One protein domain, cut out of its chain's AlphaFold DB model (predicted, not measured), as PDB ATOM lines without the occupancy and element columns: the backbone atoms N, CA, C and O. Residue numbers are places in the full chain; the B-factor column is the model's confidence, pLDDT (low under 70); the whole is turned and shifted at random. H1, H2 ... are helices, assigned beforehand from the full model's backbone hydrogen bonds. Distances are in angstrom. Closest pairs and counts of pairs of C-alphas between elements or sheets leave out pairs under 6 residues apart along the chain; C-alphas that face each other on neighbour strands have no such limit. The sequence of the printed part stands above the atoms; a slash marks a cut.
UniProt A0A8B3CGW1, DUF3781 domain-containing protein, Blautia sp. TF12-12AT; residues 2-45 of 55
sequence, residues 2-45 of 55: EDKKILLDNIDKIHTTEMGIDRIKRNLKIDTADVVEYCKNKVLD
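What this domain is: This is residues 2 to 45 of the 55 residues of the protein "DUF3781 domain-containing protein" of Blautia sp. TF12-12AT (UniProt A0A8B3CGW1). Three helices make an open, elongated loop: H1 lies at one end, H2 at the other, and H3 folds back from H2 so that its last residues come near H1. The 44 printed residues hold H1, H2 and H3 in chain order and no named strand, class all helix. The whole is only just loose, close to compact, with a radius of gyration of the C-alphas of 11.2 A and spans of 31 by 20 by 15 A.

How they stand to each other: Start at H1, residues 2 to 9; it is apart from H2, residues 18 to 28. H2 touches H3, residues 35 to 44, at a steep tilt of 55 degrees, the same way; look at their closest C-alphas, Ile 21 and Val 35, 6.1 A apart. H1 and H3 are close but not clearly touching, opposite ways at a steep tilt of 47 degrees; their closest C-alphas, Leu 8 and Leu 44, are 7.7 A apart. In H1, H2 and H3 every O i to N i+4 pair is within hydrogen-bond range.

Where its parts are: Find C-alpha 2 at (210.817, 184.373, 37.643); from there H1 runs 10.5 A. H2 spans 15.5 A, and H3 runs 14.4 A to C-alpha 44 at (208.257, 182.277, 52.863).

The domain as a whole: The C-alphas farthest apart, Glu 2 and Asp 31, are 32.9 A apart. The printed part has no cut, both links are short, and no printed residue is under 70 in pLDDT.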
ATOM      1  N   GLU A   2     211.543 185.582  38.092       84.25
ATOM      2  CA  GLU A   2     210.817 184.373  37.643       84.25
ATOM      3  C   GLU A   2     211.049 183.142  38.541       84.25
ATOM      4  O   GLU A   2     210.100 182.590  39.087       84.25
ATOM      5  N   ASP A   3     212.313 182.773  38.793       87.00
ATOM      6  CA  ASP A   3     212.664 181.590  39.601       87.00
ATOM      7  C   ASP A   3     212.073 181.632  41.020       87.00
ATOM      8  O   ASP A   3     211.648 180.611  41.554       87.00
ATOM      9  N   LYS A   4     212.027 182.823  41.636       86.44
ATOM     10  CA  LYS A   4     211.445 182.995  42.973       86.44
ATOM     11  C   LYS A   4     209.936 182.774  42.934       86.44
ATOM     12  O   LYS A   4     209.406 182.136  43.833       86.44
ATOM     13  N   LYS A   5     209.255 183.285  41.904       91.12
ATOM     14  CA  LYS A   5     207.817 183.078  41.727       91.12
ATOM     15  C   LYS A   5     207.508 181.596  41.511       91.12
ATOM     16  O   LYS A   5     206.687 181.056  42.233       91.12
ATOM     17  N   ILE A   6     208.251 180.922  40.631       93.25
ATOM     18  CA  ILE A   6     208.105 179.478  40.389       93.25
ATOM     19  C   ILE A   6     208.308 178.677  41.680       93.25
ATOM     20  O   ILE A   6     207.541 177.756  41.953       93.25
ATOM     21  N   LEU A   7     209.320 179.021  42.485       91.62
ATOM     22  CA  LEU A   7     209.555 178.368  43.772       91.62
ATOM     23  C   LEU A   7     208.359 178.535  44.719       91.62
ATOM     24  O   LEU A   7     207.927 177.555  45.319       91.62
ATOM     25  N   LEU A   8     207.828 179.755  44.836       92.88
ATOM     26  CA  LEU A   8     206.677 180.046  45.695       92.88
ATOM     27  C   LEU A   8     205.400 179.354  45.196       92.88
ATOM     28  O   LEU A   8     204.704 178.740  45.995       92.88
ATOM     29  N   ASP A   9     205.144 179.359  43.887       95.62
ATOM     30  CA  ASP A   9     203.975 178.715  43.269       95.62
ATOM     31  C   ASP A   9     203.987 177.180  43.433       95.62
ATOM     32  O   ASP A   9     202.961 176.519  43.284       95.62
ATOM     33  N   ASN A  10     205.149 176.589  43.731       95.75
ATOM     34  CA  ASN A  10     205.316 175.149  43.941       95.75
ATOM     35  C   ASN A  10     205.669 174.788  45.393       95.75
ATOM     36  O   ASN A  10     206.034 173.640  45.651       95.75
ATOM     37  N   ILE A  11     205.547 175.725  46.339       94.94
ATOM     38  CA  ILE A  11     205.946 175.512  47.737       94.94
ATOM     39  C   ILE A  11     205.230 174.316  48.376       94.94
ATOM     40  O   ILE A  11     205.834 173.540  49.117       94.94
ATOM     41  N   ASP A  12     203.964 174.101  48.021       95.19
ATOM     42  CA  ASP A  12     203.146 173.021  48.571       95.19
ATOM     43  C   ASP A  12     203.562 171.634  48.093       95.19
ATOM     44  O   ASP A  12     203.250 170.642  48.748       95.19
ATOM     45  N   LYS A  13     204.323 171.561  46.997       96.25
ATOM     46  CA  LYS A  13     204.863 170.309  46.461       96.25
ATOM     47  C   LYS A  13     206.135 169.862  47.173       96.25
ATOM     48  O   LYS A  13     206.643 168.787  46.862       96.25
ATOM     49  N   ILE A  14     206.679 170.661  48.098       93.94
ATOM     50  CA  ILE A  14     207.839 170.251  48.888       93.94
ATOM     51  C   ILE A  14     207.440 169.054  49.742       93.94
ATOM     52  O   ILE A  14     206.618 169.153  50.648       93.94
ATOM     53  N   HIS A  15     208.090 167.935  49.465       94.25
ATOM     54  CA  HIS A  15     208.067 166.743  50.285       94.25
ATOM     55  C   HIS A  15     209.494 166.208  50.399       94.25
ATOM     56  O   HIS A  15     210.395 166.579  49.643       94.25
ATOM     57  N   THR A  16     209.717 165.324  51.359       95.06
ATOM     58  CA  THR A  16     210.991 164.627  51.498       95.06
ATOM     59  C   THR A  16     210.746 163.206  51.990       95.06
ATOM     60  O   THR A  16     209.613 162.841  52.296       95.06
ATOM     61  N   THR A  17     211.787 162.383  52.003       96.81
ATOM     62  CA  THR A  17     211.735 161.033  52.577       96.81
ATOM     63  C   THR A  17     212.090 161.084  54.059       96.81
ATOM     64  O   THR A  17     212.717 162.043  54.501       96.81
ATOM     65  N   GLU A  18     211.776 160.041  54.825       94.81
ATOM     66  CA  GLU A  18     212.167 159.943  56.245       94.81
ATOM     67  C   GLU A  18     213.679 160.155  56.445       94.81
ATOM     68  O   GLU A  18     214.105 160.987  57.240       94.81
ATOM     69  N   MET A  19     214.512 159.524  55.611       96.19
ATOM     70  CA  MET A  19     215.963 159.748  55.633       96.19
ATOM     71  C   MET A  19     216.345 161.199  55.279       96.19
ATOM     72  O   MET A  19     217.335 161.739  55.776       96.19
ATOM     73  N   GLY A  20     215.577 161.846  54.399       96.06
ATOM     74  CA  GLY A  20     215.728 163.264  54.085       96.06
ATOM     75  C   GLY A  20     215.429 164.162  55.286       96.06
ATOM     76  O   GLY A  20     216.209 165.079  55.551       96.06
ATOM     77  N   ILE A  21     214.369 163.856  56.046       95.75
ATOM     78  CA  ILE A  21     214.023 164.530  57.308       95.75
ATOM     79  C   ILE A  21     215.229 164.491  58.253       95.75
ATOM     80  O   ILE A  21     215.692 165.547  58.685       95.75
ATOM     81  N   ASP A  22     215.794 163.309  58.502       95.06
ATOM     82  CA  ASP A  22     216.917 163.141  59.434       95.06
ATOM     83  C   ASP A  22     218.164 163.922  59.006       95.06
ATOM     84  O   ASP A  22     218.807 164.600  59.815       95.06
ATOM     85  N   ARG A  23     218.495 163.885  57.709       96.88
ATOM     86  CA  ARG A  23     219.632 164.641  57.158       96.88
ATOM     87  C   ARG A  23     219.448 166.144  57.336       96.88
ATOM     88  O   ARG A  23     220.401 166.836  57.697       96.88
ATOM     89  N   ILE A  24     218.240 166.655  57.102       96.06
ATOM     90  CA  ILE A  24     217.931 168.078  57.263       96.06
ATOM     91  C   ILE A  24     217.983 168.473  58.744       96.06
ATOM     92  O   ILE A  24     218.645 169.464  59.060       96.06
ATOM     93  N   LYS A  25     217.377 167.692  59.655       96.00
ATOM     94  CA  LYS A  25     217.446 167.936  61.111       96.00
ATOM     95  C   LYS A  25     218.883 168.054  61.587       96.00
ATOM     96  O   LYS A  25     219.239 169.030  62.244       96.00
ATOM     97  N   ARG A  26     219.730 167.095  61.196       96.62
ATOM     98  CA  ARG A  26     221.145 167.062  61.579       96.62
ATOM     99  C   ARG A  26     221.917 168.275  61.059       96.62
ATOM    100  O   ARG A  26     222.694 168.861  61.807       96.62
ATOM    101  N   ASN A  27     221.706 168.657  59.801       96.81
ATOM    102  CA  ASN A  27     222.434 169.767  59.184       96.81
ATOM    103  C   ASN A  27     221.994 171.131  59.725       96.81
ATOM    104  O   ASN A  27     222.835 171.993  59.971       96.81
ATOM    105  N   LEU A  28     220.687 171.322  59.915       93.88
ATOM    106  CA  LEU A  28     220.123 172.577  60.412       93.88
ATOM    107  C   LEU A  28     220.110 172.667  61.942       93.88
ATOM    108  O   LEU A  28     219.826 173.738  62.470       93.88
ATOM    109  N   LYS A  29     220.442 171.574  62.643       95.31
ATOM    110  CA  LYS A  29     220.413 171.456  64.110       95.31
ATOM    111  C   LYS A  29     219.055 171.856  64.694       95.31
ATOM    112  O   LYS A  29     218.981 172.601  65.667       95.31
ATOM    113  N   ILE A  30     217.988 171.373  64.066       93.75
ATOM    114  CA  ILE A  30     216.604 171.614  64.486       93.75
ATOM    115  C   ILE A  30     215.985 170.326  65.021       93.75
ATOM    116  O   ILE A  30     216.207 169.252  64.463       93.75
ATOM    117  N   ASP A  31     215.164 170.460  66.058       90.12
ATOM    118  CA  ASP A  31     214.420 169.360  66.677       90.12
ATOM    119  C   ASP A  31     212.906 169.552  66.488       90.12
ATOM    120  O   ASP A  31     212.118 169.594  67.426       90.12
ATOM    121  N   THR A  32     212.497 169.791  65.241       86.06
ATOM    122  CA  THR A  32     211.077 169.901  64.873       86.06
ATOM    123  C   THR A  32     210.550 168.550  64.408       86.06
ATOM    124  O   THR A  32     211.235 167.831  63.680       86.06
ATOM    125  N   ALA A  33     209.321 168.200  64.789       79.00
ATOM    126  CA  ALA A  33     208.651 167.012  64.264       79.00
ATOM    127  C   ALA A  33     208.367 167.153  62.758       79.00
ATOM    128  O   ALA A  33     208.586 166.202  62.009       79.00
ATOM    129  N   ASP A  34     207.984 168.354  62.314       91.94
ATOM    130  CA  ASP A  34     207.672 168.644  60.915       91.94
ATOM    131  C   ASP A  34     208.760 169.511  60.270       91.94
ATOM    132  O   ASP A  34     208.808 170.741  60.392       91.94
ATOM    133  N   VAL A  35     209.696 168.836  59.608       95.31
ATOM    134  CA  VAL A  35     210.800 169.475  58.881       95.31
ATOM    135  C   VAL A  35     210.326 170.116  57.581       95.31
ATOM    136  O   VAL A  35     210.899 171.119  57.153       95.31
ATOM    137  N   VAL A  36     209.297 169.555  56.944       95.38
ATOM    138  CA  VAL A  36     208.772 170.078  55.680       95.38
ATOM    139  C   VAL A  36     208.145 171.439  55.936       95.38
ATOM    140  O   VAL A  36     208.510 172.409  55.271       95.38
ATOM    141  N   GLU A  37     207.291 171.532  56.950       95.62
ATOM    142  CA  GLU A  37     206.640 172.778  57.336       95.62
ATOM    143  C   GLU A  37     207.655 173.836  57.785       95.62
ATOM    144  O   GLU A  37     207.572 175.004  57.401       95.62
ATOM    145  N   TYR A  38     208.698 173.429  58.517       95.06
ATOM    146  CA  TYR A  38     209.801 174.326  58.862       95.06
ATOM    147  C   TYR A  38     210.485 174.915  57.615       95.06
ATOM    148  O   TYR A  38     210.715 176.125  57.534       95.06
ATOM    149  N   CYS A  39     210.789 174.079  56.620       94.19
ATOM    150  CA  CYS A  39     211.405 174.520  55.371       94.19
ATOM    151  C   CYS A  39     210.477 175.436  54.559       94.19
ATOM    152  O   CYS A  39     210.944 176.459  54.057       94.19
ATOM    153  N   LYS A  40     209.175 175.122  54.466       94.81
ATOM    154  CA  LYS A  40     208.185 175.980  53.793       94.81
ATOM    155  C   LYS A  40     208.160 177.379  54.406       94.81
ATOM    156  O   LYS A  40     208.347 178.367  53.696       94.81
ATOM    157  N   ASN A  41     208.049 177.460  55.732       94.06
ATOM    158  CA  ASN A  41     208.046 178.730  56.457       94.06
ATOM    159  C   ASN A  41     209.349 179.518  56.276       94.06
ATOM    160  O   ASN A  41     209.319 180.742  56.150       94.06
ATOM    161  N   LYS A  42     210.498 178.835  56.188       92.31
ATOM    162  CA  LYS A  42     211.770 179.496  55.872       92.31
ATOM    163  C   LYS A  42     211.778 180.108  54.477       92.31
ATOM    164  O   LYS A  42     212.212 181.245  54.341       92.31
ATOM    165  N   VAL A  43     211.290 179.403  53.459       92.31
ATOM    166  CA  VAL A  43     211.224 179.934  52.085       92.31
ATOM    167  C   VAL A  43     210.279 181.140  51.982       92.31
ATOM    168  O   VAL A  43     210.542 182.058  51.202       92.31
ATOM    169  N   LEU A  44     209.211 181.163  52.784       92.19
ATOM    170  CA  LEU A  44     208.257 182.277  52.863       92.19
ATOM    171  C   LEU A  44     208.801 183.502  53.621       92.19
ATOM    172  O   LEU A  44     208.270 184.606  53.466       92.19
ATOM    173  N   ASP A  45     209.865 183.343  54.411       93.12
ATOM    174  CA  ASP A  45     210.490 184.444  55.138       93.12
ATOM    175  C   ASP A  45     211.118 185.451  54.161       93.12
ATOM    176  O   ASP A  45     212.053 185.157  53.413       93.12
TER     177      ASP A  45